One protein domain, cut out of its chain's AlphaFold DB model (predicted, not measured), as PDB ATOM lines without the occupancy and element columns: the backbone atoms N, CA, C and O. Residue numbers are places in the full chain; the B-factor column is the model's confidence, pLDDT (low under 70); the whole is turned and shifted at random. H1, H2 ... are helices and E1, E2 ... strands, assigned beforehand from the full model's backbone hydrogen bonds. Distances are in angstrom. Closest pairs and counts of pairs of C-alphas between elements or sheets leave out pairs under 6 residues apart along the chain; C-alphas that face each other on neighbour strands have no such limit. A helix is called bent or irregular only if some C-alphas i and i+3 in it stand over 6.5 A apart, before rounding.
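What this domain is: This is residues 51 to 208 of the 217 residues of an uncharacterized protein of Xanthomonas citri pv. vignicola (UniProt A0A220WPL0). What does the domain look like? It has a strand part, where H1 and H2 pack on both the three-strand sheet E1 E3 E2 and the separate hairpin E4 and E5, and a helical part, where H4, H5 and H6 pack round H3. The two parts follow each other along the longest axis, and H2 meets H3 where they join. What is it made of? The printed part has 158 residues with six named helices and five named strands, in the order H1 H2 E1 E2 E3 E4 E5 H3 H4 H5 H6; its class is mixed, helices and strands, the sheet in the order E1 E3 E2 has both parallel and antiparallel neighbours, and E4 and E5 are antiparallel. It is compact, with a radius of gyration of the C-alphas of 15.3 A and spans of 46 by 31 by 28 A.

Where its parts are: Where are the strands? E1 is residues 86 to 91, with C-alpha 86 at (-42.313, 33.414, -31.046), E3 107 to 112 and E2 95 to 98. E4, 123 to 130, is 21.6 A long and E5, 133 to 140, 22.2 A. Where are the helices? H1 is residues 51 to 66, 17.5 A, H2 74 to 79, H3 142 to 148, H4 163 to 176, 19.9 A, H5 180 to 194, 20.5 A, and H6 197 to 207, ending at C-alpha 207 (-52.204, 17.010, -10.538). H1 is irregular, C-alphas 57 and 60 being 7.9 A apart, with a kink of 70 degrees near residue 58.

How they stand to each other: How do the strands pair? E1 and E3 are parallel, with N 89 and O 109 at 3.0 A; E2 and E3 are an antiparallel hairpin, with N 97 and O 108 at 2.9 A. E4 and E5 are another, with N 128 and O 135 at 2.8 A. What is on the sheet E1 E3 E2? H1 is on one face at a height of 8.1 A, along the strands, and its closest C-alphas to E5 are His 64 and Met 137, 6.7 A. H2 is on the opposite face, its Thr 76 and Phe 88 of E1 having the closest C-alphas, 5.6 A. What touches the hub H3? H2 touches it at Phe 74 and Thr 145, 5.3 A, H4 at Leu 169 and Pro 142, 7.0 A, H5 at Leu 187 and Glu 143, 6.0 A, and H6 at Glu 199 and Leu 147, 5.9 A, these being the closest C-alphas. H4 and H5 touch only at the corner, the C-alphas of Met 174 and Lys 180 being closest at 6.0 A. Are the helix backbones in range? Every O i to N i+4 pair is within hydrogen-bond range in H2, H3, H4, H5 and H6, and 10 of 12 in H1.

The domain as a whole: How large is it? The C-alphas farthest apart, of Gly 101 and Ala 181, are 48.0 A apart. Is anything broken or uncertain? The printed part has no cut, the link from H3 to H4 is long with 14 residues, and residues 102 and 155 have pLDDT under 70.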
ATOM      1  N   PRO A  51     -41.325  45.571 -37.679       94.62
ATOM      2  CA  PRO A  51     -41.274  44.116 -37.567       94.62
ATOM      3  C   PRO A  51     -42.149  43.536 -36.454       94.62
ATOM      4  O   PRO A  51     -42.703  42.452 -36.635       94.62
ATOM      5  N   GLU A  52     -42.301  44.225 -35.319       95.06
ATOM      6  CA  GLU A  52     -43.096  43.731 -34.193       95.06
ATOM      7  C   GLU A  52     -44.579  43.653 -34.547       95.06
ATOM      8  O   GLU A  52     -45.225  42.617 -34.357       95.06
ATOM      9  N   VAL A  53     -45.105  44.735 -35.123       96.06
ATOM     10  CA  VAL A  53     -46.496  44.821 -35.573       96.06
ATOM     11  C   VAL A  53     -46.765  43.786 -36.661       96.06
ATOM     12  O   VAL A  53     -47.772  43.078 -36.601       96.06
ATOM     13  N   VAL A  54     -45.847  43.647 -37.624       96.75
ATOM     14  CA  VAL A  54     -45.957  42.654 -38.701       96.75
ATOM     15  C   VAL A  54     -45.932  41.231 -38.138       96.75
ATOM     16  O   VAL A  54     -46.757  40.404 -38.528       96.75
ATOM     17  N   PHE A  55     -45.024  40.928 -37.210       97.12
ATOM     18  CA  PHE A  55     -44.914  39.597 -36.618       97.12
ATOM     19  C   PHE A  55     -46.148  39.224 -35.801       97.12
ATOM     20  O   PHE A  55     -46.695  38.142 -35.989       97.12
ATOM     21  N   ASN A  56     -46.620  40.115 -34.929       96.62
ATOM     22  CA  ASN A  56     -47.794  39.846 -34.100       96.62
ATOM     23  C   ASN A  56     -49.055  39.638 -34.950       96.62
ATOM     24  O   ASN A  56     -49.923  38.851 -34.585       96.62
ATOM     25  N   ARG A  57     -49.136  40.303 -36.108       97.31
ATOM     26  CA  ARG A  57     -50.285  40.222 -37.014       97.31
ATOM     27  C   ARG A  57     -50.252  39.019 -37.952       97.31
ATOM     28  O   ARG A  57     -51.289  38.413 -38.190       97.31
ATOM     29  N   TYR A  58     -49.084  38.681 -38.495       98.06
ATOM     30  CA  TYR A  58     -48.950  37.677 -39.557       98.06
ATOM     31  C   TYR A  58     -48.125  36.450 -39.163       98.06
ATOM     32  O   TYR A  58     -47.952  35.544 -39.977       98.06
ATOM     33  N   GLY A  59     -47.601  36.391 -37.937       97.75
ATOM     34  CA  GLY A  59     -46.683  35.343 -37.491       97.75
ATOM     35  C   GLY A  59     -47.232  33.933 -37.693       97.75
ATOM     36  O   GLY A  59     -46.501  33.066 -38.166       97.75
ATOM     37  N   LEU A  60     -48.525  33.714 -37.429       98.25
ATOM     38  CA  LEU A  60     -49.181  32.422 -37.666       98.25
ATOM     39  C   LEU A  60     -49.281  32.078 -39.156       98.25
ATOM     40  O   LEU A  60     -48.965  30.956 -39.539       98.25
ATOM     41  N   ARG A  61     -49.631  33.041 -40.020       98.06
ATOM     42  CA  ARG A  61     -49.656  32.820 -41.477       98.06
ATOM     43  C   ARG A  61     -48.264  32.508 -42.015       98.06
ATOM     44  O   ARG A  61     -48.104  31.636 -42.868       98.06
ATOM     45  N   ILE A  62     -47.248  33.210 -41.515       97.88
ATOM     46  CA  ILE A  62     -45.853  32.954 -41.872       97.88
ATOM     47  C   ILE A  62     -45.438  31.556 -41.392       97.88
ATOM     48  O   ILE A  62     -44.799  30.830 -42.151       97.88
ATOM     49  N   ALA A  63     -45.829  31.146 -40.181       97.75
ATOM     50  CA  ALA A  63     -45.590  29.792 -39.686       97.75
ATOM     51  C   ALA A  63     -46.240  28.745 -40.595       97.75
ATOM     52  O   ALA A  63     -45.541  27.876 -41.104       97.75
ATOM     53  N   HIS A  64     -47.534  28.890 -40.886       97.44
ATOM     54  CA  HIS A  64     -48.278  28.002 -41.777       97.44
ATOM     55  C   HIS A  64     -47.589  27.843 -43.141       97.44
ATOM     56  O   HIS A  64     -47.358  26.727 -43.602       97.44
ATOM     57  N   TYR A  65     -47.162  28.952 -43.749       97.19
ATOM     58  CA  TYR A  65     -46.437  28.930 -45.020       97.19
ATOM     59  C   TYR A  65     -45.094  28.184 -44.941       97.19
ATOM     60  O   TYR A  65     -44.725  27.455 -45.861       97.19
ATOM     61  N   LEU A  66     -44.337  28.371 -43.857       96.00
ATOM     62  CA  LEU A  66     -42.995  27.798 -43.699       96.00
ATOM     63  C   LEU A  66     -42.997  26.354 -43.178       96.00
ATOM     64  O   LEU A  66     -41.984  25.656 -43.306       96.00
ATOM     65  N   THR A  67     -44.089  25.930 -42.548       95.31
ATOM     66  CA  THR A  67     -44.255  24.612 -41.928       95.31
ATOM     67  C   THR A  67     -45.665  24.065 -42.198       95.31
ATOM     68  O   THR A  67     -46.440  23.897 -41.258       95.31
ATOM     69  N   PRO A  68     -46.020  23.770 -43.463       91.88
ATOM     70  CA  PRO A  68     -47.392  23.413 -43.843       91.88
ATOM     71  C   PRO A  68     -47.884  22.082 -43.255       91.88
ATOM     72  O   PRO A  68     -49.084  21.866 -43.152       91.88
ATOM     73  N   SER A  69     -46.972  21.189 -42.858       93.19
ATOM     74  CA  SER A  69     -47.288  19.910 -42.205       93.19
ATOM     75  C   SER A  69     -47.172  19.952 -40.676       93.19
ATOM     76  O   SER A  69     -47.218  18.906 -40.029       93.19
ATOM     77  N   ALA A  70     -46.955  21.133 -40.095       96.75
ATOM     78  CA  ALA A  70     -46.852  21.307 -38.653       96.75
ATOM     79  C   ALA A  70     -48.191  21.737 -38.040       96.75
ATOM     80  O   ALA A  70     -49.035  22.341 -38.700       96.75
ATOM     81  N   THR A  71     -48.337  21.467 -36.748       97.94
ATOM     82  CA  THR A  71     -49.438  21.938 -35.897       97.94
ATOM     83  C   THR A  71     -48.955  23.092 -35.023       97.94
ATOM     84  O   THR A  71     -47.803  23.087 -34.577       97.94
ATOM     85  N   ILE A  72     -49.806  24.086 -34.777       98.25
ATOM     86  CA  ILE A  72     -49.583  25.087 -33.734       98.25
ATOM     87  C   ILE A  72     -49.537  24.368 -32.386       98.25
ATOM     88  O   ILE A  72     -50.401  23.548 -32.086       98.25
ATOM     89  N   SER A  73     -48.529  24.665 -31.570       97.50
ATOM     90  CA  SER A  73     -48.293  23.926 -30.333       97.50
ATOM     91  C   SER A  73     -47.771  24.806 -29.204       97.50
ATOM     92  O   SER A  73     -47.489  25.994 -29.380       97.50
ATOM     93  N   PHE A  74     -47.637  24.203 -28.020       96.69
ATOM     94  CA  PHE A  74     -47.164  24.865 -26.803       96.69
ATOM     95  C   PHE A  74     -47.969  26.142 -26.475       96.69
ATOM     96  O   PHE A  74     -49.178  26.170 -26.691       96.69
ATOM     97  N   SER A  75     -47.332  27.199 -25.957       96.69
ATOM     98  CA  SER A  75     -48.015  28.452 -25.608       96.69
ATOM     99  C   SER A  75     -48.783  29.074 -26.781       96.69
ATOM    100  O   SER A  75     -49.851  29.650 -26.584       96.69
ATOM    101  N   THR A  76     -48.310  28.909 -28.021       98.12
ATOM    102  CA  THR A  76     -49.022  29.414 -29.206       98.12
ATOM    103  C   THR A  76     -50.368  28.714 -29.416       98.12
ATOM    104  O   THR A  76     -51.305  29.374 -29.852       98.12
ATOM    105  N   ALA A  77     -50.504  27.428 -29.071       98.12
ATOM    106  CA  ALA A  77     -51.784  26.716 -29.175       98.12
ATOM    107  C   ALA A  77     -52.820  27.231 -28.174       98.12
ATOM    108  O   ALA A  77     -53.976  27.428 -28.536       98.12
ATOM    109  N   TRP A  78     -52.389  27.530 -26.946       97.88
ATOM    110  CA  TRP A  78     -53.262  28.126 -25.935       97.88
ATOM    111  C   TRP A  78     -53.715  29.535 -26.324       97.88
ATOM    112  O   TRP A  78     -54.905  29.834 -26.330       97.88
ATOM    113  N   HIS A  79     -52.771  30.400 -26.706       97.25
ATOM    114  CA  HIS A  79     -53.085  31.791 -27.033       97.25
ATOM    115  C   HIS A  79     -53.720  31.981 -28.407       97.25
ATOM    116  O   HIS A  79     -54.272  33.046 -28.675       97.25
ATOM    117  N   LYS A  80     -53.569  31.001 -29.306       97.31
ATOM    118  CA  LYS A  80     -53.936  31.117 -30.725       97.31
ATOM    119  C   LYS A  80     -53.329  32.368 -31.382       97.31
ATOM    120  O   LYS A  80     -53.927  32.982 -32.260       97.31
ATOM    121  N   ALA A  81     -52.126  32.751 -30.944       97.19
ATOM    122  CA  ALA A  81     -51.427  33.966 -31.357       97.19
ATOM    123  C   ALA A  81     -49.904  33.848 -31.141       97.19
ATOM    124  O   ALA A  81     -49.459  33.069 -30.290       97.19
ATOM    125  N   PRO A  82     -49.082  34.633 -31.866       96.25
ATOM    126  CA  PRO A  82     -47.663  34.770 -31.553       96.25
ATOM    127  C   PRO A  82     -47.464  35.350 -30.147       96.25
ATOM    128  O   PRO A  82     -48.187  36.255 -29.730       96.25
ATOM    129  N   ARG A  83     -46.451  34.871 -29.419       91.62
ATOM    130  CA  ARG A  83     -46.177  35.312 -28.046       91.62
ATOM    131  C   ARG A  83     -44.686  35.494 -27.817       91.62
ATOM    132  O   ARG A  83     -43.891  34.664 -28.241       91.62
ATOM    133  N   LEU A  84     -44.304  36.606 -27.181       90.50
ATOM    134  CA  LEU A  84     -42.906  36.946 -26.863       90.50
ATOM    135  C   LEU A  84     -41.966  36.827 -28.082       90.50
ATOM    136  O   LEU A  84     -40.852  36.317 -27.992       90.50
ATOM    137  N   GLY A  85     -42.441  37.265 -29.255       93.25
ATOM    138  CA  GLY A  85     -41.677  37.179 -30.502       93.25
ATOM    139  C   GLY A  85     -41.480  35.743 -31.010       93.25
ATOM    140  O   GLY A  85     -40.507  35.440 -31.707       93.25
ATOM    141  N   ARG A  86     -42.370  34.819 -30.642       95.38
ATOM    142  CA  ARG A  86     -42.313  33.414 -31.046       95.38
ATOM    143  C   ARG A  86     -43.649  32.919 -31.567       95.38
ATOM    144  O   ARG A  86     -44.711  33.331 -31.111       95.38
ATOM    145  N   VAL A  87     -43.557  31.987 -32.502       97.69
ATOM    146  CA  VAL A  87     -44.632  31.060 -32.844       97.69
ATOM    147  C   VAL A  87     -44.066  29.661 -32.672       97.69
ATOM    148  O   VAL A  87     -43.056  29.320 -33.293       97.69
ATOM    149  N   PHE A  88     -44.688  28.874 -31.807       97.62
ATOM    150  CA  PHE A  88     -44.298  27.501 -31.541       97.62
ATOM    151  C   PHE A  88     -45.167  26.549 -32.350       97.62
ATOM    152  O   PHE A  88     -46.392  26.665 -32.385       97.62
ATOM    153  N   VAL A  89     -44.498  25.620 -33.024       97.94
ATOM    154  CA  VAL A  89     -45.141  24.579 -33.822       97.94
ATOM    155  C   VAL A  89     -44.499  23.225 -33.540       97.94
ATOM    156  O   VAL A  89     -43.343  23.137 -33.111       97.94
ATOM    157  N   THR A  90     -45.239  22.150 -33.780       97.00
ATOM    158  CA  THR A  90     -44.756  20.770 -33.684       97.00
ATOM    159  C   THR A  90     -44.792  20.133 -35.064       97.00
ATOM    160  O   THR A  90     -45.751  20.307 -35.809       97.00
ATOM    161  N   GLY A  91     -43.748  19.394 -35.427       95.94
ATOM    162  CA  GLY A  91     -43.725  18.605 -36.655       95.94
ATOM    163  C   GLY A  91     -42.589  17.589 -36.665       95.94
ATOM    164  O   GLY A  91     -42.023  17.263 -35.626       95.94
ATOM    165  N   GLN A  92     -42.222  17.113 -37.853       91.31
ATOM    166  CA  GLN A  92     -41.287  15.988 -38.000       91.31
ATOM    167  C   GLN A  92     -39.822  16.308 -37.653       91.31
ATOM    168  O   GLN A  92     -39.050  15.398 -37.364       91.31
ATOM    169  N   TYR A  93     -39.421  17.580 -37.679       90.81
ATOM    170  CA  TYR A  93     -38.022  17.985 -37.529       90.81
ATOM    171  C   TYR A  93     -37.869  19.162 -36.570       90.81
ATOM    172  O   TYR A  93     -38.747  20.018 -36.478       90.81
ATOM    173  N   GLN A  94     -36.716  19.240 -35.906       92.44
ATOM    174  CA  GLN A  94     -36.350  20.390 -35.086       92.44
ATOM    175  C   GLN A  94     -35.836  21.520 -35.985       92.44
ATOM    176  O   GLN A  94     -34.812  21.357 -36.647       92.44
ATOM    177  N   TYR A  95     -36.489  22.682 -35.960       92.12
ATOM    178  CA  TYR A  95     -36.032  23.864 -36.695       92.12
ATOM    179  C   TYR A  95     -36.300  25.154 -35.925       92.12
ATOM    180  O   TYR A  95     -37.297  25.288 -35.224       92.12
ATOM    181  N   VAL A  96     -35.423  26.139 -36.106       93.19
ATOM    182  CA  VAL A  96     -35.670  27.528 -35.711       93.19
ATOM    183  C   VAL A  96     -35.508  28.380 -36.958       93.19
ATOM    184  O   VAL A  96     -34.458  28.352 -37.598       93.19
ATOM    185  N   ARG A  97     -36.568  29.094 -37.337       93.25
ATOM    186  CA  ARG A  97     -36.574  29.984 -38.499       93.25
ATOM    187  C   ARG A  97     -36.596  31.429 -38.009       93.25
ATOM    188  O   ARG A  97     -37.679  31.912 -37.662       93.25
ATOM    189  N   PRO A  98     -35.442  32.113 -37.982       94.19
ATOM    190  CA  PRO A  98     -35.414  33.519 -37.641       94.19
ATOM    191  C   PRO A  98     -36.016  34.346 -38.768       94.19
ATOM    192  O   PRO A  98     -35.844  34.055 -39.957       94.19
ATOM    193  N   LEU A  99     -36.740  35.381 -38.371       94.38
ATOM    194  CA  LEU A  99     -37.399  36.319 -39.261       94.38
ATOM    195  C   LEU A  99     -36.704  37.684 -39.175       94.38
ATOM    196  O   LEU A  99     -35.958  37.960 -38.237       94.38
ATOM    197  N   PHE A 100     -36.942  38.534 -40.173       92.38
ATOM    198  CA  PHE A 100     -36.460  39.921 -40.213       92.38
ATOM    199  C   PHE A 100     -34.931  40.037 -40.075       92.38
ATOM    200  O   PHE A 100     -34.417  40.754 -39.225       92.38
ATOM    201  N   GLY A 101     -34.188  39.315 -40.922       80.06
ATOM    202  CA  GLY A 101     -32.731  39.490 -41.017       80.06
ATOM    203  C   GLY A 101     -31.918  38.773 -39.936       80.06
ATOM    204  O   GLY A 101     -30.900  39.295 -39.502       80.06
ATOM    205  N   ALA A 102     -32.341  37.567 -39.543       69.69
ATOM    206  CA  ALA A 102     -31.668  36.730 -38.543       69.69
ATOM    207  C   ALA A 102     -31.711  37.280 -37.100       69.69
ATOM    208  O   ALA A 102     -30.834  36.977 -36.294       69.69
ATOM    209  N   SER A 103     -32.749  38.051 -36.765       70.19
ATOM    210  CA  SER A 103     -33.013  38.482 -35.392       70.19
ATOM    211  C   SER A 103     -33.348  37.280 -34.499       70.19
ATOM    212  O   SER A 103     -34.179  36.441 -34.849       70.19
ATOM    213  N   ASP A 104     -32.753  37.216 -33.308       79.19
ATOM    214  CA  ASP A 104     -33.172  36.284 -32.260       79.19
ATOM    215  C   ASP A 104     -34.502  36.710 -31.619       79.19
ATOM    216  O   ASP A 104     -35.084  35.951 -30.848       79.19
ATOM    217  N   ARG A 105     -35.041  37.884 -31.960       88.31
ATOM    218  CA  ARG A 105     -36.277  38.417 -31.387       88.31
ATOM    219  C   ARG A 105     -37.539  37.827 -32.000       88.31
ATOM    220  O   ARG A 105     -38.488  37.628 -31.254       88.31
ATOM    221  N   TYR A 106     -37.545  37.469 -33.285       94.44
ATOM    222  CA  TYR A 106     -38.729  36.935 -33.971       94.44
ATOM    223  C   TYR A 106     -38.432  35.599 -34.639       94.44
ATOM    224  O   TYR A 106     -37.659  35.535 -35.595       94.44
ATOM    225  N   ASN A 107     -39.053  34.527 -34.149       95.31
ATOM    226  CA  ASN A 107     -38.763  33.177 -34.620       95.31
ATOM    227  C   ASN A 107     -40.017  32.319 -34.749       95.31
ATOM    228  O   ASN A 107     -40.895  32.344 -33.888       95.31
ATOM    229  N   ILE A 108     -40.024  31.471 -35.777       96.38
ATOM    230  CA  ILE A 108     -40.864  30.273 -35.800       96.38
ATOM    231  C   ILE A 108     -40.022  29.121 -35.255       96.38
ATOM    232  O   ILE A 108     -38.965  28.806 -35.810       96.38
ATOM    233  N   VAL A 109     -40.457  28.519 -34.152       95.44
ATOM    234  CA  VAL A 109     -39.732  27.454 -33.452       95.44
ATOM    235  C   VAL A 109     -40.508  26.154 -33.609       95.44
ATOM    236  O   VAL A 109     -41.553  25.961 -32.992       95.44
ATOM    237  N   GLN A 110     -39.971  25.251 -34.422       95.69
ATOM    238  CA  GLN A 110     -40.529  23.928 -34.648       95.69
ATOM    239  C   GLN A 110     -39.856  22.901 -33.744       95.69
ATOM    240  O   GLN A 110     -38.632  22.744 -33.752       95.69
ATOM    241  N   SER A 111     -40.677  22.186 -32.985       94.31
ATOM    242  CA  SER A 111     -40.255  21.083 -32.127       94.31
ATOM    243  C   SER A 111     -40.612  19.746 -32.746       94.31
ATOM    244  O   SER A 111     -41.623  19.634 -33.439       94.31
ATOM    245  N   VAL A 112     -39.803  18.729 -32.463       93.81
ATOM    246  CA  VAL A 112     -40.124  17.362 -32.876       93.81
ATOM    247  C   VAL A 112     -41.292  16.836 -32.050       93.81
ATOM    248  O   VAL A 112     -41.283  16.916 -30.821       93.81
ATOM    249  N   GLY A 113     -42.283  16.278 -32.730       92.94
ATOM    250  CA  GLY A 113     -43.385  15.561 -32.110       92.94
ATOM    251  C   GLY A 113     -44.299  14.954 -33.160       92.94
ATOM    252  O   GLY A 113     -44.209  15.274 -34.348       92.94
ATOM    253  N   LYS A 114     -45.171  14.056 -32.712       94.31
ATOM    254  CA  LYS A 114     -46.167  13.434 -33.573       94.31
ATOM    255  C   LYS A 114     -47.231  14.455 -33.965       94.31
ATOM    256  O   LYS A 114     -47.716  15.193 -33.113       94.31
ATOM    257  N   VAL A 115     -47.558  14.475 -35.253       94.88
ATOM    258  CA  VAL A 115     -48.659  15.253 -35.822       94.88
ATOM    259  C   VAL A 115     -49.578  14.269 -36.516       94.88
ATOM    260  O   VAL A 115     -49.127  13.536 -37.396       94.88
ATOM    261  N   ASP A 116     -50.836  14.239 -36.095       94.69
ATOM    262  CA  ASP A 116     -51.854  13.325 -36.615       94.69
ATOM    263  C   ASP A 116     -53.128  14.106 -36.992       94.69
ATOM    264  O   ASP A 116     -54.039  14.230 -36.173       94.69
ATOM    265  N   PRO A 117     -53.182  14.694 -38.204       91.56
ATOM    266  CA  PRO A 117     -54.258  15.600 -38.623       91.56
ATOM    267  C   PRO A 117     -55.673  15.033 -38.467       91.56
ATOM    268  O   PRO A 117     -56.612  15.788 -38.239       91.56
ATOM    269  N   GLU A 118     -55.811  13.711 -38.569       94.06
ATOM    270  CA  GLU A 118     -57.094  13.006 -38.536       94.06
ATOM    271  C   GLU A 118     -57.542  12.658 -37.109       94.06
ATOM    272  O   GLU A 118     -58.630  12.115 -36.912       94.06
ATOM    273  N   ASN A 119     -56.717  12.946 -36.096       95.06
ATOM    274  CA  ASN A 119     -57.008  12.620 -34.709       95.06
ATOM    275  C   ASN A 119     -57.501  13.852 -33.925       95.06
ATOM    276  O   ASN A 119     -56.682  14.614 -33.392       95.06
ATOM    277  N   PRO A 120     -58.827  14.011 -33.740       95.62
ATOM    278  CA  PRO A 120     -59.411  15.176 -33.075       95.62
ATOM    279  C   PRO A 120     -59.087  15.262 -31.577       95.62
ATOM    280  O   PRO A 120     -59.330  16.292 -30.950       95.62
ATOM    281  N   LYS A 121     -58.553  14.190 -30.971       95.81
ATOM    282  CA  LYS A 121     -58.087  14.217 -29.576       95.81
ATOM    283  C   LYS A 121     -56.711  14.867 -29.442       95.81
ATOM    284  O   LYS A 121     -56.383  15.375 -28.371       95.81
ATOM    285  N   MET A 122     -55.914  14.861 -30.510       96.75
ATOM    286  CA  MET A 122     -54.587  15.476 -30.532       96.75
ATOM    287  C   MET A 122     -54.602  16.864 -31.165       96.75
ATOM    288  O   MET A 122     -53.975  17.777 -30.629       96.75
ATOM    289  N   HIS A 123     -55.322  17.029 -32.275       97.31
ATOM    290  CA  HIS A 123     -55.310  18.269 -33.040       97.31
ATOM    291  C   HIS A 123     -56.715  18.695 -33.454       97.31
ATOM    292  O   HIS A 123     -57.595  17.880 -33.697       97.31
ATOM    293  N   THR A 124     -56.900  20.000 -33.564       96.81
ATOM    294  CA  THR A 124     -58.113  20.641 -34.072       96.81
ATOM    295  C   THR A 124     -57.740  21.500 -35.266       96.81
ATOM    296  O   THR A 124     -56.680  22.126 -35.269       96.81
ATOM    297  N   LEU A 125     -58.575  21.507 -36.304       96.69
ATOM    298  CA  LEU A 125     -58.407  22.439 -37.411       96.69
ATOM    299  C   LEU A 125     -59.017  23.779 -36.998       96.69
ATOM    300  O   LEU A 125     -60.216  23.863 -36.745       96.69
ATOM    301  N   GLU A 126     -58.181  24.805 -36.893       97.50
ATOM    302  CA  GLU A 126     -58.578  26.127 -36.417       97.50
ATOM    303  C   GLU A 126     -58.500  27.143 -37.557       97.50
ATOM    304  O   GLU A 126     -57.524  27.175 -38.316       97.50
ATOM    305  N   THR A 127     -59.523  27.992 -37.669       98.06
ATOM    306  CA  THR A 127     -59.559  29.091 -38.638       98.06
ATOM    307  C   THR A 127     -58.950  30.347 -38.024       98.06
ATOM    308  O   THR A 127     -59.437  30.881 -37.027       98.06
ATOM    309  N   PHE A 128     -57.905  30.865 -38.659       97.62
ATOM    310  CA  PHE A 128     -57.242  32.110 -38.296       97.62
ATOM    311  C   PHE A 128     -57.556  33.195 -39.320       97.62
ATOM    312  O   PHE A 128     -57.737  32.923 -40.509       97.62
ATOM    313  N   ARG A 129     -57.575  34.451 -38.868       97.56
ATOM    314  CA  ARG A 129     -57.854  35.610 -39.717       97.56
ATOM    315  C   ARG A 129     -56.829  36.709 -39.502       97.56
ATOM    316  O   ARG A 129     -56.540  37.095 -38.376       97.56
ATOM    317  N   ASP A 130     -56.345  37.256 -40.605       96.81
ATOM    318  CA  ASP A 130     -55.522  38.463 -40.637       96.81
ATOM    319  C   ASP A 130     -55.929  39.330 -41.852       96.81
ATOM    320  O   ASP A 130     -56.871  38.975 -42.571       96.81
ATOM    321  N   PRO A 131     -55.283  40.482 -42.121       96.62
ATOM    322  CA  PRO A 131     -55.686  41.321 -43.253       96.62
ATOM    323  C   PRO A 131     -55.497  40.709 -44.650       96.62
ATOM    324  O   PRO A 131     -55.989  41.291 -45.614       96.62
ATOM    325  N   LEU A 132     -54.797  39.576 -44.796       95.31
ATOM    326  CA  LEU A 132     -54.740  38.832 -46.063       95.31
ATOM    327  C   LEU A 132     -55.908  37.850 -46.235       95.31
ATOM    328  O   LEU A 132     -56.030  37.249 -47.299       95.31
ATOM    329  N   GLY A 133     -56.768  37.704 -45.224       96.25
ATOM    330  CA  GLY A 133     -57.952  36.854 -45.250       96.25
ATOM    331  C   GLY A 133     -57.904  35.752 -44.199       96.25
ATOM    332  O   GLY A 133     -57.181  35.841 -43.205       96.25
ATOM    333  N   GLU A 134     -58.677  34.701 -44.431       97.69
ATOM    334  CA  GLU A 134     -58.740  33.528 -43.558       97.69
ATOM    335  C   GLU A 134     -57.782  32.434 -44.040       97.69
ATOM    336  O   GLU A 134     -57.392  32.392 -45.210       97.69
ATOM    337  N   PHE A 135     -57.335  31.592 -43.117       97.12
ATOM    338  CA  PHE A 135     -56.587  30.370 -43.396       97.12
ATOM    339  C   PHE A 135     -56.787  29.383 -42.253       97.12
ATOM    340  O   PHE A 135     -57.076  29.780 -41.126       97.12
ATOM    341  N   GLU A 136     -56.611  28.101 -42.543       97.00
ATOM    342  CA  GLU A 136     -56.759  27.041 -41.553       97.00
ATOM    343  C   GLU A 136     -55.403  26.438 -41.213       97.00
ATOM    344  O   GLU A 136     -54.526  26.293 -42.070       97.00
ATOM    345  N   MET A 137     -55.217  26.088 -39.946       96.81
ATOM    346  CA  MET A 137     -54.025  25.390 -39.491       96.81
ATOM    347  C   MET A 137     -54.388  24.446 -38.350       96.81
ATOM    348  O   MET A 137     -55.235  24.763 -37.517       96.81
ATOM    349  N   LEU A 138     -53.739  23.282 -38.314       97.88
ATOM    350  CA  LEU A 138     -53.855  22.373 -37.178       97.88
ATOM    351  C   LEU A 138     -53.329  23.049 -35.914       97.88
ATOM    352  O   LEU A 138     -52.307  23.738 -35.951       97.88
ATOM    353  N   CYS A 139     -54.014  22.819 -34.806       98.25
ATOM    354  CA  CYS A 139     -53.667  23.315 -33.489       98.25
ATOM    355  C   CYS A 139     -53.789  22.189 -32.469       98.25
ATOM    356  O   CYS A 139     -54.773  21.447 -32.469       98.25
ATOM    357  N   ASP A 140     -52.801  22.070 -31.586       98.31
ATOM    358  CA  ASP A 140     -52.828  21.107 -30.490       98.31
ATOM    359  C   ASP A 140     -54.044  21.356 -29.594       98.31
ATOM    360  O   ASP A 140     -54.379  22.498 -29.268       98.31
ATOM    361  N   THR A 141     -54.701  20.275 -29.178       98.31
ATOM    362  CA  THR A 141     -55.795  20.344 -28.205       98.31
ATOM    363  C   THR A 141     -55.299  20.869 -26.854       98.31
ATOM    364  O   THR A 141     -54.096  20.810 -26.569       98.31
ATOM    365  N   PRO A 142     -56.188  21.361 -25.970       98.12
ATOM    366  CA  PRO A 142     -55.805  21.754 -24.613       98.12
ATOM    367  C   PRO A 142     -55.073  20.640 -23.842       98.12
ATOM    368  O   PRO A 142     -54.100  20.903 -23.140       98.12
ATOM    369  N   GLU A 143     -55.472  19.381 -24.027       97.88
ATOM    370  CA  GLU A 143     -54.842  18.205 -23.422       97.88
ATOM    371  C   GLU A 143     -53.400  18.016 -23.916       97.88
ATOM    372  O   GLU A 143     -52.470  17.871 -23.114       97.88
ATOM    373  N   LEU A 144     -53.193  18.056 -25.237       97.69
ATOM    374  CA  LEU A 144     -51.858  17.936 -25.823       97.69
ATOM    375  C   LEU A 144     -50.991  19.158 -25.495       97.69
ATOM    376  O   LEU A 144     -49.795  19.019 -25.235       97.69
ATOM    377  N   THR A 145     -51.590  20.347 -25.436       97.75
ATOM    378  CA  THR A 145     -50.938  21.583 -24.993       97.75
ATOM    379  C   THR A 145     -50.435  21.445 -23.562       97.75
ATOM    380  O   THR A 145     -49.263  21.719 -23.313       97.75
ATOM    381  N   LEU A 146     -51.253  20.928 -22.643       96.56
ATOM    382  CA  LEU A 146     -50.847  20.703 -21.258       96.56
ATOM    383  C   LEU A 146     -49.705  19.672 -21.156       96.56
ATOM    384  O   LEU A 146     -48.722  19.907 -20.452       96.56
ATOM    385  N   LEU A 147     -49.766  18.566 -21.909       95.88
ATOM    386  CA  LEU A 147     -48.660  17.599 -21.988       95.88
ATOM    387  C   LEU A 147     -47.374  18.231 -22.535       95.88
ATOM    388  O   LEU A 147     -46.277  17.958 -22.042       95.88
ATOM    389  N   ASN A 148     -47.494  19.096 -23.541       94.81
ATOM    390  CA  ASN A 148     -46.368  19.815 -24.121       94.81
ATOM    391  C   ASN A 148     -45.649  20.693 -23.083       94.81
ATOM    392  O   ASN A 148     -44.426  20.809 -23.167       94.81
ATOM    393  N   MET A 149     -46.347  21.240 -22.082       93.56
ATOM    394  CA  MET A 149     -45.740  22.065 -21.022       93.56
ATOM    395  C   MET A 149     -44.736  21.298 -20.157       93.56
ATOM    396  O   MET A 149     -43.863  21.896 -19.541       93.56
ATOM    397  N   MET A 150     -44.816  19.965 -20.133       91.81
ATOM    398  CA  MET A 150     -43.888  19.109 -19.382       91.81
ATOM    399  C   MET A 150     -42.624  18.745 -20.165       91.81
ATOM    400  O   MET A 150     -41.788  17.974 -19.678       91.81
ATOM    401  N   THR A 151     -42.486  19.253 -21.391       88.19
ATOM    402  CA  THR A 151     -41.306  19.020 -22.225       88.19
ATOM    403  C   THR A 151     -40.107  19.720 -21.597       88.19
ATOM    404  O   THR A 151     -40.154  20.911 -21.323       88.19
ATOM    405  N   ALA A 152     -38.990  19.021 -21.405       81.06
ATOM    406  CA  ALA A 152     -37.790  19.667 -20.878       81.06
ATOM    407  C   ALA A 152     -37.259  20.727 -21.861       81.06
ATOM    408  O   ALA A 152     -36.876  20.407 -22.990       81.06
ATOM    409  N   THR A 153     -37.184  21.985 -21.427       76.44
ATOM    410  CA  THR A 153     -36.680  23.098 -22.238       76.44
ATOM    411  C   THR A 153     -35.359  23.611 -21.672       76.44
ATOM    412  O   THR A 153     -35.294  24.263 -20.640       76.44
ATOM    413  N   LYS A 154     -34.255  23.321 -22.373       70.44
ATOM    414  CA  LYS A 154     -32.948  23.963 -22.104       70.44
ATOM    415  C   LYS A 154     -32.824  25.340 -22.766       70.44
ATOM    416  O   LYS A 154     -31.934  26.111 -22.426       70.44
ATOM    417  N   ARG A 155     -33.656  25.604 -23.774       66.75
ATOM    418  CA  ARG A 155     -33.732  26.840 -24.565       66.75
ATOM    419  C   ARG A 155     -35.204  27.112 -24.867       66.75
ATOM    420  O   ARG A 155     -35.965  26.154 -25.006       66.75
ATOM    421  N   HIS A 156     -35.559  28.386 -25.014       76.69
ATOM    422  CA  HIS A 156     -36.925  28.863 -25.254       76.69
ATOM    423  C   HIS A 156     -37.884  28.585 -24.092       76.69
ATOM    424  O   HIS A 156     -38.836  27.822 -24.233       76.69
ATOM    425  N   SER A 157     -37.627  29.190 -22.931       82.12
ATOM    426  CA  SER A 157     -38.552  29.119 -21.790       82.12
ATOM    427  C   SER A 157     -39.920  29.720 -22.122       82.12
ATOM    428  O   SER A 157     -40.921  29.273 -21.580       82.12
ATOM    429  N   GLU A 158     -39.986  30.648 -23.085       86.88
ATOM    430  CA  GLU A 158     -41.220  31.286 -23.576       86.88
ATOM    431  C   GLU A 158     -42.184  30.303 -24.262       86.88
ATOM    432  O   GLU A 158     -43.320  30.639 -24.603       86.88
ATOM    433  N   LYS A 159     -41.712  29.079 -24.502       90.12
ATOM    434  CA  LYS A 159     -42.515  27.973 -24.999       90.12
ATOM    435  C   LYS A 159     -43.574  27.547 -23.990       90.12
ATOM    436  O   LYS A 159     -44.639  27.091 -24.391       90.12
ATOM    437  N   HIS A 160     -43.268  27.644 -22.702       93.06
ATOM    438  CA  HIS A 160     -44.200  27.247 -21.662       93.06
ATOM    439  C   HIS A 160     -45.086  28.416 -21.263       93.06
ATOM    440  O   HIS A 160     -44.673  29.575 -21.317       93.06
ATOM    441  N   LEU A 161     -46.309  28.075 -20.880       93.62
ATOM    442  CA  LEU A 161     -47.218  28.991 -20.218       93.62
ATOM    443  C   LEU A 161     -46.635  29.404 -18.867       93.62
ATOM    444  O   LEU A 161     -45.934  28.625 -18.212       93.62
ATOM    445  N   ASN A 162     -46.921  30.635 -18.457       92.25
ATOM    446  CA  ASN A 162     -46.631  31.061 -17.095       92.25
ATOM    447  C   ASN A 162     -47.591  30.373 -16.100       92.25
ATOM    448  O   ASN A 162     -48.503  29.651 -16.495       92.25
ATOM    449  N   SER A 163     -47.383  30.567 -14.798       89.62
ATOM    450  CA  SER A 163     -48.170  29.868 -13.772       89.62
ATOM    451  C   SER A 163     -49.663  30.195 -13.802       89.62
ATOM    452  O   SER A 163     -50.468  29.291 -13.620       89.62
ATOM    453  N   GLU A 164     -50.030  31.449 -14.069       92.56
ATOM    454  CA  GLU A 164     -51.434  31.871 -14.151       92.56
ATOM    455  C   GLU A 164     -52.111  31.215 -15.360       92.56
ATOM    456  O   GLU A 164     -53.152  30.579 -15.230       92.56
ATOM    457  N   GLU A 165     -51.457  31.262 -16.522       95.19
ATOM    458  CA  GLU A 165     -51.933  30.628 -17.757       95.19
ATOM    459  C   GLU A 165     -52.016  29.093 -17.628       95.19
ATOM    460  O   GLU A 165     -52.917  28.459 -18.181       95.19
ATOM    461  N   MET A 166     -51.087  28.476 -16.889       93.88
ATOM    462  CA  MET A 166     -51.132  27.045 -16.567       93.88
ATOM    463  C   MET A 166     -52.350  26.695 -15.713       93.88
ATOM    464  O   MET A 166     -53.024  25.702 -15.995       93.88
ATOM    465  N   ASP A 167     -52.641  27.497 -14.689       92.31
ATOM    466  CA  ASP A 167     -53.795  27.289 -13.817       92.31
ATOM    467  C   ASP A 167     -55.113  27.468 -14.595       92.31
ATOM    468  O   ASP A 167     -56.033  26.663 -14.433       92.31
ATOM    469  N   GLU A 168     -55.185  28.441 -15.511       96.06
ATOM    470  CA  GLU A 168     -56.324  28.635 -16.423       96.06
ATOM    471  C   GLU A 168     -56.551  27.428 -17.344       96.06
ATOM    472  O   GLU A 168     -57.674  26.923 -17.448       96.06
ATOM    473  N   LEU A 169     -55.493  26.924 -17.989       96.31
ATOM    474  CA  LEU A 169     -55.573  25.747 -18.859       96.31
ATOM    475  C   LEU A 169     -56.053  24.509 -18.086       96.31
ATOM    476  O   LEU A 169     -56.875  23.731 -18.576       96.31
ATOM    477  N   ILE A 170     -55.567  24.320 -16.861       94.25
ATOM    478  CA  ILE A 170     -55.979  23.199 -16.013       94.25
ATOM    479  C   ILE A 170     -57.430  23.356 -15.566       94.25
ATOM    480  O   ILE A 170     -58.174  22.375 -15.611       94.25
ATOM    481  N   ALA A 171     -57.851  24.556 -15.166       94.69
ATOM    482  CA  ALA A 171     -59.236  24.830 -14.799       94.69
ATOM    483  C   ALA A 171     -60.187  24.537 -15.969       94.69
ATOM    484  O   ALA A 171     -61.175  23.822 -15.789       94.69
ATOM    485  N   HIS A 172     -59.832  24.981 -17.180       96.62
ATOM    486  CA  HIS A 172     -60.569  24.675 -18.406       96.62
ATOM    487  C   HIS A 172     -60.715  23.161 -18.632       96.62
ATOM    488  O   HIS A 172     -61.800  22.662 -18.937       96.62
ATOM    489  N   LEU A 173     -59.636  22.400 -18.439       96.56
ATOM    490  CA  LEU A 173     -59.664  20.944 -18.576       96.56
ATOM    491  C   LEU A 173     -60.484  20.261 -17.474       96.56
ATOM    492  O   LEU A 173     -61.201  19.302 -17.761       96.56
ATOM    493  N   MET A 174     -60.410  20.741 -16.230       95.31
ATOM    494  CA  MET A 174     -61.221  20.219 -15.126       95.31
ATOM    495  C   MET A 174     -62.712  20.412 -15.385       95.31
ATOM    496  O   MET A 174     -63.486  19.499 -15.109       95.31
ATOM    497  N   GLU A 175     -63.111  21.558 -15.929       96.75
ATOM    498  CA  GLU A 175     -64.492  21.804 -16.338       96.75
ATOM    499  C   GLU A 175     -64.907  20.846 -17.464       96.75
ATOM    500  O   GLU A 175     -65.881  20.106 -17.323       96.75
ATOM    501  N   LYS A 176     -64.109  20.778 -18.539       97.25
ATOM    502  CA  LYS A 176     -64.371  19.931 -19.715       97.25
ATOM    503  C   LYS A 176     -64.519  18.446 -19.369       97.25
ATOM    504  O   LYS A 176     -65.372  17.770 -19.938       97.25
ATOM    505  N   HIS A 177     -63.702  17.937 -18.447       96.06
ATOM    506  CA  HIS A 177     -63.628  16.508 -18.110       96.06
ATOM    507  C   HIS A 177     -64.232  16.150 -16.750       96.06
ATOM    508  O   HIS A 177     -63.993  15.058 -16.239       96.06
ATOM    509  N   SER A 178     -65.031  17.040 -16.154       93.69
ATOM    510  CA  SER A 178     -65.713  16.786 -14.872       93.69
ATOM    511  C   SER A 178     -64.758  16.422 -13.718       93.69
ATOM    512  O   SER A 178     -65.037  15.551 -12.893       93.69
ATOM    513  N   GLY A 179     -63.621  17.115 -13.642       91.50
ATOM    514  CA  GLY A 179     -62.674  17.057 -12.532       91.50
ATOM    515  C   GLY A 179     -61.387  16.275 -12.806       91.50
ATOM    516  O   GLY A 179     -61.106  15.810 -13.909       91.50
ATOM    517  N   LYS A 180     -60.565  16.140 -11.756       91.44
ATOM    518  CA  LYS A 180     -59.185  15.622 -11.837       91.44
ATOM    519  C   LYS A 180     -59.065  14.229 -12.456       91.44
ATOM    520  O   LYS A 180     -58.156  14.000 -13.246       91.44
ATOM    521  N   ALA A 181     -59.957  13.308 -12.093       91.56
ATOM    522  CA  ALA A 181     -59.912  11.934 -12.589       91.56
ATOM    523  C   ALA A 181     -60.189  11.864 -14.099       91.56
ATOM    524  O   ALA A 181     -59.477  11.168 -14.817       91.56
ATOM    525  N   GLY A 182     -61.164  12.639 -14.587       95.00
ATOM    526  CA  GLY A 182     -61.457  12.725 -16.017       95.00
ATOM    527  C   GLY A 182     -60.312  13.363 -16.799       95.00
ATOM    528  O   GLY A 182     -59.907  12.832 -17.829       95.00
ATOM    529  N   VAL A 183     -59.711  14.435 -16.265       95.62
ATOM    530  CA  VAL A 183     -58.510  15.049 -16.857       95.62
ATOM    531  C   VAL A 183     -57.366  14.040 -16.956       95.62
ATOM    532  O   VAL A 183     -56.766  13.910 -18.019       95.62
ATOM    533  N   ALA A 184     -57.080  13.290 -15.886       94.88
ATOM    534  CA  ALA A 184     -56.034  12.266 -15.898       94.88
ATOM    535  C   ALA A 184     -56.290  11.191 -16.969       94.88
ATOM    536  O   ALA A 184     -55.385  10.891 -17.743       94.88
ATOM    537  N   SER A 185     -57.526  10.689 -17.077       95.56
ATOM    538  CA  SER A 185     -57.913   9.719 -18.112       95.56
ATOM    539  C   SER A 185     -57.723  10.278 -19.526       95.56
ATOM    540  O   SER A 185     -57.157   9.611 -20.388       95.56
ATOM    541  N   ALA A 186     -58.151  11.519 -19.776       96.56
ATOM    542  CA  ALA A 186     -57.994  12.152 -21.084       96.56
ATOM    543  C   ALA A 186     -56.513  12.338 -21.455       96.56
ATOM    544  O   ALA A 186     -56.105  12.097 -22.591       96.56
ATOM    545  N   LEU A 187     -55.684  12.725 -20.484       96.62
ATOM    546  CA  LEU A 187     -54.247  12.885 -20.677       96.62
ATOM    547  C   LEU A 187     -53.534  11.554 -20.910       96.62
ATOM    548  O   LEU A 187     -52.596  11.521 -21.700       96.62
ATOM    549  N   GLU A 188     -53.957  10.469 -20.258       96.44
ATOM    550  CA  GLU A 188     -53.439   9.121 -20.515       96.44
ATOM    551  C   GLU A 188     -53.667   8.707 -21.972       96.44
ATOM    552  O   GLU A 188     -52.727   8.282 -22.651       96.44
ATOM    553  N   GLU A 189     -54.887   8.903 -22.477       96.81
ATOM    554  CA  GLU A 189     -55.227   8.613 -23.870       96.81
ATOM    555  C   GLU A 189     -54.387   9.444 -24.848       96.81
ATOM    556  O   GLU A 189     -53.762   8.894 -25.758       96.81
ATOM    557  N   VAL A 190     -54.332  10.766 -24.650       97.31
ATOM    558  CA  VAL A 190     -53.587  11.672 -25.539       97.31
ATOM    559  C   VAL A 190     -52.084  11.402 -25.464       97.31
ATOM    560  O   VAL A 190     -51.415  11.402 -26.496       97.31
ATOM    561  N   ALA A 191     -51.532  11.121 -24.283       96.69
ATOM    562  CA  ALA A 191     -50.116  10.805 -24.124       96.69
ATOM    563  C   ALA A 191     -49.731   9.489 -24.807       96.69
ATOM    564  O   ALA A 191     -48.636   9.404 -25.364       96.69
ATOM    565  N   LEU A 192     -50.609   8.482 -24.792       96.38
ATOM    566  CA  LEU A 192     -50.400   7.248 -25.545       96.38
ATOM    567  C   LEU A 192     -50.370   7.536 -27.050       96.38
ATOM    568  O   LEU A 192     -49.439   7.118 -27.735       96.38
ATOM    569  N   MET A 193     -51.350   8.294 -27.553       95.69
ATOM    570  CA  MET A 193     -51.435   8.652 -28.973       95.69
ATOM    571  C   MET A 193     -50.223   9.472 -29.425       95.69
ATOM    572  O   MET A 193     -49.650   9.170 -30.470       95.69
ATOM    573  N   ALA A 194     -49.807  10.450 -28.614       95.38
ATOM    574  CA  ALA A 194     -48.692  11.358 -28.873       95.38
ATOM    575  C   ALA A 194     -47.307  10.774 -28.550       95.38
ATOM    576  O   ALA A 194     -46.308  11.446 -28.804       95.38
ATOM    577  N   GLU A 195     -47.243   9.560 -27.992       95.25
ATOM    578  CA  GLU A 195     -46.012   8.865 -27.584       95.25
ATOM    579  C   GLU A 195     -45.205   9.629 -26.511       95.25
ATOM    580  O   GLU A 195     -43.978   9.723 -26.560       95.25
ATOM    581  N   ARG A 196     -45.901  10.170 -25.499       93.88
ATOM    582  CA  ARG A 196     -45.335  11.021 -24.428       93.88
ATOM    583  C   ARG A 196     -45.566  10.496 -23.001       93.88
ATOM    584  O   ARG A 196     -46.085  11.216 -22.141       93.88
ATOM    585  N   PRO A 197     -45.162   9.253 -22.682       93.31
ATOM    586  CA  PRO A 197     -45.412   8.670 -21.363       93.31
ATOM    587  C   PRO A 197     -44.624   9.350 -20.233       93.31
ATOM    588  O   PRO A 197     -45.034   9.294 -19.074       93.31
ATOM    589  N   ASN A 198     -43.488   9.988 -20.533       91.94
ATOM    590  CA  ASN A 198     -42.664  10.649 -19.518       91.94
ATOM    591  C   ASN A 198     -43.272  11.985 -19.075       91.94
ATOM    592  O   ASN A 198     -43.300  12.279 -17.880       91.94
ATOM    593  N   GLU A 199     -43.779  12.769 -20.024       93.88
ATOM    594  CA  GLU A 199     -44.483  14.031 -19.792       93.88
ATOM    595  C   GLU A 199     -45.754  13.787 -18.978       93.88
ATOM    596  O   GLU A 199     -45.971  14.466 -17.974       93.88
ATOM    597  N   LEU A 200     -46.520  12.749 -19.331       94.50
ATOM    598  CA  LEU A 200     -47.661  12.293 -18.539       94.50
ATOM    599  C   LEU A 200     -47.253  11.990 -17.093       94.50
ATOM    600  O   LEU A 200     -47.883  12.478 -16.160       94.50
ATOM    601  N   ARG A 201     -46.174  11.223 -16.888       91.44
ATOM    602  CA  ARG A 201     -45.715  10.852 -15.540       91.44
ATOM    603  C   ARG A 201     -45.388  12.078 -14.679       91.44
ATOM    604  O   ARG A 201     -45.733  12.097 -13.499       91.44
ATOM    605  N   ARG A 202     -44.755  13.106 -15.264       90.12
ATOM    606  CA  ARG A 202     -44.499  14.391 -14.583       90.12
ATOM    607  C   ARG A 202     -45.809  15.096 -14.233       90.12
ATOM    608  O   ARG A 202     -45.972  15.548 -13.103       90.12
ATOM    609  N   LEU A 203     -46.751  15.132 -15.173       89.81
ATOM    610  CA  LEU A 203     -48.009  15.847 -15.007       89.81
ATOM    611  C   LEU A 203     -48.941  15.209 -13.968       89.81
ATOM    612  O   LEU A 203     -49.525  15.919 -13.153       89.81
ATOM    613  N   ILE A 204     -49.044  13.877 -13.943       88.19
ATOM    614  CA  ILE A 204     -49.810  13.149 -12.919       88.19
ATOM    615  C   ILE A 204     -49.248  13.451 -11.527       88.19
ATOM    616  O   ILE A 204     -50.011  13.723 -10.600       88.19
ATOM    617  N   GLY A 205     -47.919  13.495 -11.388       81.19
ATOM    618  CA  GLY A 205     -47.276  13.922 -10.147       81.19
ATOM    619  C   GLY A 205     -47.740  15.308  -9.690       81.19
ATOM    620  O   GLY A 205     -47.985  15.500  -8.502       81.19
ATOM    621  N   LEU A 206     -47.923  16.252 -10.615       79.88
ATOM    622  CA  LEU A 206     -48.380  17.612 -10.314       79.88
ATOM    623  C   LEU A 206     -49.879  17.675  -9.980       79.88
ATOM    624  O   LEU A 206     -50.244  18.272  -8.972       79.88
ATOM    625  N   LEU A 207     -50.744  17.004 -10.750       81.44
ATOM    626  CA  LEU A 207     -52.204  17.010 -10.538       81.44
ATOM    627  C   LEU A 207     -52.626  16.499  -9.148       81.44
ATOM    628  O   LEU A 207     -53.622  16.971  -8.573       81.44
ATOM    629  N   TYR A 208     -51.870  15.536  -8.616       79.81
ATOM    630  CA  TYR A 208     -52.141  14.873  -7.340       79.81
ATOM    631  C   TYR A 208     -51.203  15.303  -6.201       79.81
ATOM    632  O   TYR A 208     -51.373  14.829  -5.078       79.81
TER     633      TYR A 208